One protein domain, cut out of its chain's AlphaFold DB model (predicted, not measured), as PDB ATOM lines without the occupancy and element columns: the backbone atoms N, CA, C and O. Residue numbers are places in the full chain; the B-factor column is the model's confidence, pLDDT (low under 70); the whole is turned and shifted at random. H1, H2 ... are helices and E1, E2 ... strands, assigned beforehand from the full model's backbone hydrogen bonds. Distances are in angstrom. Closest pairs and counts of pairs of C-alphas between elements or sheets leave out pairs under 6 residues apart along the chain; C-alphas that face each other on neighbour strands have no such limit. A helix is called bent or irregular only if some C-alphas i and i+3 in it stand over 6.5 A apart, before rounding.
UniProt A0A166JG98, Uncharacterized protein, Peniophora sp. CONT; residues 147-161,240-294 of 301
ATOM      1  N   HIS A 147      51.578   0.796  27.881       83.69
ATOM      2  CA  HIS A 147      51.671   1.543  26.632       83.69
ATOM      3  C   HIS A 147      50.375   2.311  26.366       83.69
ATOM      4  O   HIS A 147      50.407   3.523  26.167       83.69
ATOM      5  N   SER A 148      49.233   1.634  26.482       81.75
ATOM      6  CA  SER A 148      47.911   2.252  26.382       81.75
ATOM      7  C   SER A 148      47.717   3.355  27.431       81.75
ATOM      8  O   SER A 148      47.192   4.423  27.123       81.75
ATOM      9  N   PHE A 149      48.207   3.149  28.662       84.62
ATOM     10  CA  PHE A 149      48.197   4.191  29.689       84.62
ATOM     11  C   PHE A 149      49.062   5.396  29.301       84.62
ATOM     12  O   PHE A 149      48.684   6.527  29.586       84.62
ATOM     13  N   THR A 150      50.210   5.178  28.656       87.31
ATOM     14  CA  THR A 150      51.094   6.267  28.217       87.31
ATOM     15  C   THR A 150      50.430   7.123  27.139       87.31
ATOM     16  O   THR A 150      50.414   8.340  27.286       87.31
ATOM     17  N   LEU A 151      49.789   6.507  26.142       86.44
ATOM     18  CA  LEU A 151      49.035   7.223  25.103       86.44
ATOM     19  C   LEU A 151      47.881   8.045  25.688       86.44
ATOM     20  O   LEU A 151      47.695   9.218  25.366       86.44
ATOM     21  N   LEU A 152      47.119   7.427  26.589       86.62
ATOM     22  CA  LEU A 152      45.996   8.068  27.261       86.62
ATOM     23  C   LEU A 152      46.466   9.206  28.172       86.62
ATOM     24  O   LEU A 152      45.855  10.267  28.203       86.62
ATOM     25  N   LYS A 153      47.584   9.015  28.875       88.50
ATOM     26  CA  LYS A 153      48.247  10.064  29.648       88.50
ATOM     27  C   LYS A 153      48.613  11.239  28.746       88.50
ATOM     28  O   LYS A 153      48.266  12.354  29.090       88.50
ATOM     29  N   ASP A 154      49.266  10.998  27.615       87.50
ATOM     30  CA  ASP A 154      49.701  12.068  26.708       87.50
ATOM     31  C   ASP A 154      48.521  12.816  26.067       87.50
ATOM     32  O   ASP A 154      48.644  13.997  25.758       87.50
ATOM     33  N   SER A 155      47.365  12.157  25.934       88.12
ATOM     34  CA  SER A 155      46.146  12.758  25.372       88.12
ATOM     35  C   SER A 155      45.302  13.510  26.404       88.12
ATOM     36  O   SER A 155      44.699  14.523  26.078       88.12
ATOM     37  N   LEU A 156      45.219  13.012  27.645       90.94
ATOM     38  CA  LEU A 156      44.348  13.560  28.700       90.94
ATOM     39  C   LEU A 156      45.056  14.534  29.640       90.94
ATOM     40  O   LEU A 156      44.408  15.218  30.441       90.94
ATOM     41  N   TRP A 157      46.382  14.551  29.600       90.62
ATOM     42  CA  TRP A 157      47.199  15.426  30.411       90.62
ATOM     43  C   TRP A 157      47.668  16.601  29.583       90.62
ATOM     44  O   TRP A 157      48.523  16.455  28.714       90.62
ATOM     45  N   GLN A 158      47.157  17.779  29.910       90.75
ATOM     46  CA  GLN A 158      47.686  19.009  29.361       90.75
ATOM     47  C   GLN A 158      48.781  19.509  30.309       90.75
ATOM     48  O   GLN A 158      48.464  19.873  31.450       90.75
ATOM     49  N   PRO A 159      50.064  19.526  29.899       87.94
ATOM     50  CA  PRO A 159      51.092  20.223  30.661       87.94
ATOM     51  C   PRO A 159      50.633  21.668  30.860       87.94
ATOM     52  O   PRO A 159      50.072  22.264  29.935       87.94
ATOM     53  N   ASP A 160      50.814  22.231  32.058       87.88
ATOM     54  CA  ASP A 160      50.466  23.639  32.250       87.88
ATOM     55  C   ASP A 160      51.339  24.439  31.272       87.88
ATOM     56  O   ASP A 160      52.557  24.288  31.268       87.88
ATOM     57  N   ALA A 161      50.701  25.218  30.390       57.56
ATOM     58  CA  ALA A 161      51.273  25.786  29.160       57.56
ATOM     59  C   ALA A 161      52.487  26.718  29.350       57.56
ATOM     60  O   ALA A 161      53.012  27.250  28.375       57.56
ATOM     61  N   CYS A 240      44.527  17.707  34.334       94.25
ATOM     62  CA  CYS A 240      43.646  16.734  33.707       94.25
ATOM     63  C   CYS A 240      42.622  17.468  32.835       94.25
ATOM     64  O   CYS A 240      41.946  18.359  33.333       94.25
ATOM     65  N   ILE A 241      42.468  17.091  31.569       92.25
ATOM     66  CA  ILE A 241      41.507  17.736  30.655       92.25
ATOM     67  C   ILE A 241      40.052  17.461  31.074       92.25
ATOM     68  O   ILE A 241      39.175  18.268  30.799       92.25
ATOM     69  N   ILE A 242      39.800  16.362  31.792       91.69
ATOM     70  CA  ILE A 242      38.446  15.933  32.179       91.69
ATOM     71  C   ILE A 242      37.894  16.754  33.348       91.69
ATOM     72  O   ILE A 242      36.759  17.207  33.312       91.69
ATOM     73  N   CYS A 243      38.687  16.915  34.409       94.56
ATOM     74  CA  CYS A 243      38.242  17.571  35.646       94.56
ATOM     75  C   CYS A 243      39.037  18.839  35.988       94.56
ATOM     76  O   CYS A 243      38.859  19.408  37.061       94.56
ATOM     77  N   HIS A 244      39.987  19.232  35.136       93.56
ATOM     78  CA  HIS A 244      40.877  20.387  35.305       93.56
ATOM     79  C   HIS A 244      41.735  20.390  36.580       93.56
ATOM     80  O   HIS A 244      42.413  21.379  36.877       93.56
ATOM     81  N   LYS A 245      41.787  19.268  37.311       95.12
ATOM     82  CA  LYS A 245      42.600  19.134  38.520       95.12
ATOM     83  C   LYS A 245      44.085  19.231  38.179       95.12
ATOM     84  O   LYS A 245      44.595  18.468  37.355       95.12
ATOM     85  N   LYS A 246      44.776  20.149  38.860       93.56
ATOM     86  CA  LYS A 246      46.235  20.291  38.802       93.56
ATOM     87  C   LYS A 246      46.907  19.159  39.569       93.56
ATOM     88  O   LYS A 246      46.556  18.898  40.719       93.56
ATOM     89  N   LEU A 247      47.887  18.507  38.953       91.88
ATOM     90  CA  LEU A 247      48.740  17.515  39.615       91.88
ATOM     91  C   LEU A 247      50.200  17.836  39.313       91.88
ATOM     92  O   LEU A 247      50.530  18.370  38.259       91.88
ATOM     93  N   THR A 248      51.069  17.511  40.261       86.75
ATOM     94  CA  THR A 248      52.502  17.825  40.194       86.75
ATOM     95  C   THR A 248      53.382  16.610  39.930       86.75
ATOM     96  O   THR A 248      54.563  16.762  39.652       86.75
ATOM     97  N   ASN A 249      52.828  15.398  40.032       83.81
ATOM     98  CA  ASN A 249      53.595  14.159  40.000       83.81
ATOM     99  C   ASN A 249      52.954  13.145  39.044       83.81
ATOM    100  O   ASN A 249      51.748  12.883  39.103       83.81
ATOM    101  N   LYS A 250      53.786  12.508  38.213       81.81
ATOM    102  CA  LYS A 250      53.388  11.465  37.256       81.81
ATOM    103  C   LYS A 250      52.665  10.279  37.911       81.81
ATOM    104  O   LYS A 250      51.697   9.761  37.353       81.81
ATOM    105  N   ALA A 251      53.092   9.851  39.098       84.88
ATOM    106  CA  ALA A 251      52.445   8.769  39.839       84.88
ATOM    107  C   ALA A 251      51.039   9.171  40.317       84.88
ATOM    108  O   ALA A 251      50.085   8.398  40.181       84.88
ATOM    109  N   ASN A 252      50.893  10.409  40.802       89.81
ATOM    110  CA  ASN A 252      49.596  10.958  41.199       89.81
ATOM    111  C   ASN A 252      48.663  11.094  39.996       89.81
ATOM    112  O   ASN A 252      47.480  10.788  40.116       89.81
ATOM    113  N   MET A 253      49.195  11.449  38.825       88.81
ATOM    114  CA  MET A 253      48.444  11.467  37.572       88.81
ATOM    115  C   MET A 253      47.913  10.087  37.184       88.81
ATOM    116  O   MET A 253      46.737   9.964  36.862       88.81
ATOM    117  N   LYS A 254      48.718   9.025  37.276       89.25
ATOM    118  CA  LYS A 254      48.244   7.661  36.980       89.25
ATOM    119  C   LYS A 254      47.098   7.227  37.883       89.25
ATOM    120  O   LYS A 254      46.107   6.678  37.403       89.25
ATOM    121  N   ARG A 255      47.211   7.493  39.187       91.81
ATOM    122  CA  ARG A 255      46.129   7.225  40.146       91.81
ATOM    123  C   ARG A 255      44.902   8.086  39.849       91.81
ATOM    124  O   ARG A 255      43.784   7.581  39.875       91.81
ATOM    125  N   HIS A 256      45.119   9.361  39.539       93.50
ATOM    126  CA  HIS A 256      44.058  10.302  39.224       93.50
ATOM    127  C   HIS A 256      43.281   9.893  37.975       93.50
ATOM    128  O   HIS A 256      42.068   9.780  38.067       93.50
ATOM    129  N   LEU A 257      43.945   9.605  36.852       90.75
ATOM    130  CA  LEU A 257      43.284   9.217  35.601       90.75
ATOM    131  C   LEU A 257      42.421   7.964  35.786       90.75
ATOM    132  O   LEU A 257      41.285   7.941  35.331       90.75
ATOM    133  N   LYS A 258      42.895   6.967  36.547       89.62
ATOM    134  CA  LYS A 258      42.085   5.784  36.891       89.62
ATOM    135  C   LYS A 258      40.810   6.129  37.661       89.62
ATOM    136  O   LYS A 258      39.786   5.493  37.449       89.62
ATOM    137  N   SER A 259      40.880   7.099  38.572       92.25
ATOM    138  CA  SER A 259      39.711   7.562  39.325       92.25
ATOM    139  C   SER A 259      38.810   8.468  38.487       92.25
ATOM    140  O   SER A 259      37.597   8.392  38.615       92.25
ATOM    141  N   CYS A 260      39.399   9.316  37.645       92.44
ATOM    142  CA  CYS A 260      38.699  10.299  36.826       92.44
ATOM    143  C   CYS A 260      37.902   9.628  35.706       92.44
ATOM    144  O   CYS A 260      36.805  10.066  35.393       92.44
ATOM    145  N   LEU A 261      38.431   8.536  35.150       88.94
ATOM    146  CA  LEU A 261      37.784   7.753  34.098       88.94
ATOM    147  C   LEU A 261      36.772   6.733  34.621       88.94
ATOM    148  O   LEU A 261      36.110   6.080  33.824       88.94
ATOM    149  N   ARG A 262      36.634   6.568  35.944       89.12
ATOM    150  CA  ARG A 262      35.707   5.578  36.516       89.12
ATOM    151  C   ARG A 262      34.242   5.875  36.154       89.12
ATOM    152  O   ARG A 262      33.453   4.941  36.114       89.12
ATOM    153  N   GLY A 263      33.905   7.143  35.910       84.94
ATOM    154  CA  GLY A 263      32.563   7.584  35.517       84.94
ATOM    155  C   GLY A 263      32.406   7.953  34.041       84.94
ATOM    156  O   GLY A 263      31.345   8.437  33.676       84.94
ATOM    157  N   CYS A 264      33.433   7.778  33.205       88.44
ATOM    158  CA  CYS A 264      33.311   8.017  31.763       88.44
ATOM    159  C   CYS A 264      32.835   6.735  31.083       88.44
ATOM    160  O   CYS A 264      33.316   5.664  31.443       88.44
ATOM    161  N   THR A 265      31.940   6.820  30.102       89.06
ATOM    162  CA  THR A 265      31.619   5.678  29.231       89.06
ATOM    163  C   THR A 265      32.671   5.517  28.128       89.06
ATOM    164  O   THR A 265      33.564   6.355  27.961       89.06
ATOM    165  N   ILE A 266      32.606   4.414  27.377       83.94
ATOM    166  CA  ILE A 266      33.472   4.211  26.205       83.94
ATOM    167  C   ILE A 266      33.148   5.249  25.122       83.94
ATOM    168  O   ILE A 266      34.075   5.784  24.509       83.94
ATOM    169  N   ASP A 267      31.873   5.602  24.961       84.62
ATOM    170  CA  ASP A 267      31.436   6.646  24.031       84.62
ATOM    171  C   ASP A 267      31.954   8.024  24.436       84.62
ATOM    172  O   ASP A 267      32.549   8.712  23.613       84.62
ATOM    173  N   ASP A 268      31.882   8.388  25.724       87.38
ATOM    174  CA  ASP A 268      32.502   9.622  26.231       87.38
ATOM    175  C   ASP A 268      34.002   9.672  25.907       87.38
ATOM    176  O   ASP A 268      34.551  10.729  25.574       87.38
ATOM    177  N   MET A 269      34.683   8.525  26.021       84.56
ATOM    178  CA  MET A 269      36.107   8.427  25.721       84.56
ATOM    179  C   MET A 269      36.406   8.654  24.237       84.56
ATOM    180  O   MET A 269      37.388   9.329  23.898       84.56
ATOM    181  N   TRP A 270      35.566   8.112  23.360       85.50
ATOM    182  CA  TRP A 270      35.676   8.305  21.923       85.50
ATOM    183  C   TRP A 270      35.314   9.734  21.520       85.50
ATOM    184  O   TRP A 270      36.096  10.396  20.842       85.50
ATOM    185  N   ASP A 271      34.181  10.253  21.976       87.19
ATOM    186  CA  ASP A 271      33.662  11.540  21.532       87.19
ATOM    187  C   ASP A 271      34.554  12.695  21.961       87.19
ATOM    188  O   ASP A 271      34.908  13.539  21.127       87.19
ATOM    189  N   ARG A 272      34.981  12.695  23.230       85.31
ATOM    190  CA  ARG A 272      35.748  13.802  23.816       85.31
ATOM    191  C   ARG A 272      37.238  13.712  23.531       85.31
ATOM    192  O   ARG A 272      37.875  14.742  23.326       85.31
ATOM    193  N   PHE A 273      37.804  12.505  23.530       82.19
ATOM    194  CA  PHE A 273      39.262  12.323  23.471       82.19
ATOM    195  C   PHE A 273      39.739  11.619  22.204       82.19
ATOM    196  O   PHE A 273      40.945  11.475  22.013       82.19
ATOM    197  N   LYS A 274      38.816  11.192  21.332       84.25
ATOM    198  CA  LYS A 274      39.110  10.489  20.074       84.25
ATOM    199  C   LYS A 274      39.945   9.225  20.275       84.25
ATOM    200  O   LYS A 274      40.700   8.842  19.387       84.25
ATOM    201  N   VAL A 275      39.815   8.557  21.427       80.00
ATOM    202  CA  VAL A 275      40.578   7.334  21.718       80.00
ATOM    203  C   VAL A 275      39.698   6.100  21.564       80.00
ATOM    204  O   VAL A 275      38.657   5.991  22.206       80.00
ATOM    205  N   ARG A 276      40.125   5.150  20.722       80.81
ATOM    206  CA  ARG A 276      39.398   3.896  20.469       80.81
ATOM    207  C   ARG A 276      39.904   2.797  21.397       80.81
ATOM    208  O   ARG A 276      41.103   2.506  21.416       80.81
ATOM    209  N   ILE A 277      38.997   2.166  22.141       80.56
ATOM    210  CA  ILE A 277      39.305   1.006  22.984       80.56
ATOM    211  C   ILE A 277      39.014  -0.255  22.174       80.56
ATOM    212  O   ILE A 277      37.861  -0.612  21.954       80.56
ATOM    213  N   VAL A 278      40.066  -0.946  21.738       81.94
ATOM    214  CA  VAL A 278      39.940  -2.211  21.010       81.94
ATOM    215  C   VAL A 278      40.136  -3.360  21.989       81.94
ATOM    216  O   VAL A 278      41.134  -3.429  22.718       81.94
ATOM    217  N   ARG A 279      39.175  -4.282  22.018       79.06
ATOM    218  CA  ARG A 279      39.310  -5.547  22.738       79.06
ATOM    219  C   ARG A 279      40.202  -6.463  21.902       79.06
ATOM    220  O   ARG A 279      39.875  -6.744  20.757       79.06
ATOM    221  N   LEU A 280      41.342  -6.885  22.446       77.38
ATOM    222  CA  LEU A 280      42.204  -7.839  21.750       77.38
ATOM    223  C   LEU A 280      41.584  -9.234  21.829       77.38
ATOM    224  O   LEU A 280      41.153  -9.658  22.909       77.38
ATOM    225  N   ASP A 281      41.576  -9.943  20.701       77.25
ATOM    226  CA  ASP A 281      41.125 -11.326  20.668       77.25
ATOM    227  C   ASP A 281      42.000 -12.187  21.594       77.25
ATOM    228  O   ASP A 281      43.231 -12.055  21.608       77.25
ATOM    229  N   PRO A 282      41.399 -13.076  22.400       73.38
ATOM    230  CA  PRO A 282      42.094 -13.850  23.427       73.38
ATOM    231  C   PRO A 282      42.932 -15.011  22.858       73.38
ATOM    232  O   PRO A 282      43.078 -16.042  23.512       73.38
ATOM    233  N   THR A 283      43.517 -14.868  21.670       76.25
ATOM    234  CA  THR A 283      44.192 -15.954  20.935       76.25
ATOM    235  C   THR A 283      45.449 -16.501  21.620       76.25
ATOM    236  O   THR A 283      45.937 -17.549  21.221       76.25
ATOM    237  N   ASN A 284      45.944 -15.869  22.691       68.25
ATOM    238  CA  ASN A 284      47.174 -16.273  23.387       68.25
ATOM    239  C   ASN A 284      47.037 -16.413  24.915       68.25
ATOM    240  O   ASN A 284      47.986 -16.169  25.659       68.25
ATOM    241  N   GLY A 285      45.846 -16.734  25.430       72.25
ATOM    242  CA  GLY A 285      45.648 -16.943  26.876       72.25
ATOM    243  C   GLY A 285      45.843 -15.684  27.738       72.25
ATOM    244  O   GLY A 285      45.748 -15.734  28.967       72.25
ATOM    245  N   SER A 286      46.074 -14.525  27.116       64.00
ATOM    246  CA  SER A 286      46.070 -13.244  27.808       64.00
ATOM    247  C   SER A 286      44.623 -12.882  28.146       64.00
ATOM    248  O   SER A 286      43.779 -12.725  27.268       64.00
ATOM    249  N   LYS A 287      44.314 -12.815  29.445       63.81
ATOM    250  CA  LYS A 287      42.997 -12.400  29.947       63.81
ATOM    251  C   LYS A 287      42.640 -11.048  29.331       63.81
ATOM    252  O   LYS A 287      43.341 -10.083  29.622       63.81
ATOM    253  N   GLY A 288      41.591 -11.029  28.500       61.81
ATOM    254  CA  GLY A 288      41.014  -9.891  27.767       61.81
ATOM    255  C   GLY A 288      41.640  -8.533  28.065       61.81
ATOM    256  O   GLY A 288      41.088  -7.755  28.842       61.81
ATOM    257  N   ARG A 289      42.805  -8.268  27.463       70.56
ATOM    258  CA  ARG A 289      43.456  -6.963  27.556       70.56
ATOM    259  C   ARG A 289      42.829  -6.037  26.530       70.56
ATOM    260  O   ARG A 289      42.622  -6.405  25.377       70.56
ATOM    261  N   TYR A 290      42.548  -4.828  26.979       75.56
ATOM    262  CA  TYR A 290      42.075  -3.755  26.128       75.56
ATOM    263  C   TYR A 290      43.268  -2.910  25.723       75.56
ATOM    264  O   TYR A 290      44.123  -2.610  26.559       75.56
ATOM    265  N   ARG A 291      43.318  -2.541  24.445       76.81
ATOM    266  CA  ARG A 291      44.362  -1.683  23.900       76.81
ATOM    267  C   ARG A 291      43.741  -0.385  23.424       76.81
ATOM    268  O   ARG A 291      42.724  -0.400  22.738       76.81
ATOM    269  N   TYR A 292      44.368   0.724  23.785       75.50
ATOM    270  CA  TYR A 292      43.973   2.030  23.282       75.50
ATOM    271  C   TYR A 292      44.736   2.265  21.985       75.50
ATOM    272  O   TYR A 292      45.963   2.150  21.956       75.50
ATOM    273  N   MET A 293      44.006   2.545  20.910       74.69
ATOM    274  CA  MET A 293      44.594   2.956  19.643       74.69
ATOM    275  C   MET A 293      44.346   4.453  19.440       74.69
ATOM    276  O   MET A 293      43.200   4.896  19.576       74.69
ATOM    277  N   PRO A 294      45.397   5.239  19.136       70.44
ATOM    278  CA  PRO A 294      45.204   6.611  18.700       70.44
ATOM    279  C   PRO A 294      44.433   6.603  17.371       70.44
ATOM    280  O   PRO A 294      44.521   5.620  16.625       70.44
TER     281      PRO A 294
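Overview. This is residues 147 to 161 and 240 to 294 of the 301 residues of an uncharacterized protein of Peniophora sp. CONT (UniProt A0A166JG98). A two-strand hairpin, E2 and E3, reaches out as an arm whose loop, residues 282 to 287, sticks out at one end of the long axis; its other end meets a loose group of three helices. H1 is in the middle, with its first residues next to E3, H3 is by the base of E2, H2 crosses H1 at a small distance, and the short strand E1 leads on from H1 toward the end opposite the arm. The printed part has 70 residues with three named helices and three named strands, in the order H1, E1, H2, H3, E2, E3; the two-strand sheet, E2 - E3, is antiparallel, and the class is mixed, helices and strands. It is only just compact, close to loose, with a radius of gyration of the C-alphas of 13.2 A, and elongated, with spans of 42 by 25 by 21 A.

Arrangement. Start at the hairpin of E2, residues 276 to 279, and E3, residues 290 to 293, antiparallel with 146 degrees between their directions. Look for N 278 and O 291, 2.9 A apart, and N 293 and O 276, also 2.9 A, both within hydrogen-bond range. Then find H1, residues 147 to 156: it has 6 pairs of C-alphas within 8 A with E3, the closest being those of Ser 148 and Tyr 292, 5.0 A apart. Find also H3, residues 266 to 273: it has 3 pairs of C-alphas within 8 A with E2, the closest being those of Trp 270 and Arg 276, 6.0 A apart. H1 and H3 are close but not clearly touching, at a steep tilt of 54 degrees, the same way; the closest C-alphas, of Ser 155 and Phe 273, are 7.2 A apart. H2, residues 250 to 263, is about perpendicular to H1, at 80 degrees, and close but not clearly touching, with the C-alphas of Lys 153 and Lys 254 closest at 7.7 A. H2 and H3 are apart. E1, residues 157 to 159, pairs with no named strand; it meets H1 only through their link and is only just apart from H2, the closest C-alphas being 8.3 A apart. Every O i to N i+4 pair is within hydrogen-bond range in H1 and H3; in H2, 8 of 10 are.

Along the chain. Find C-alpha 276 at (39.398, 3.896, 20.469), where E2 begins; E2 and E3 each measure 9.7 A from first to last C-alpha, and E3 ends at C-alpha 293, (44.594, 2.956, 19.643). H1 begins at C-alpha 147, (51.671, 1.543, 26.632), and measures 14.2 A; E1 follows with 6.2 A. H2 is 21.3 A long and only just irregular: C-alphas 260 and 263 are 6.8 A apart. H3 measures 10.3 A.

Size, cuts and confidence. The two C-alphas farthest apart, those of Ala 161 and Gly 285, are 43.2 A apart. Residues 162 to 239 are not printed, and C-alphas 161 and 240 are 12.7 A apart across the cut, which lies in the link from E1 to H2. Of the links that are printed whole, H1 to E1, H2 to H3 and H3 to E2 are tight, and E2 to E3 is short. The mean pLDDT of the printed part is 83.8; residues 161, 284 and 286 to 288 are under 70.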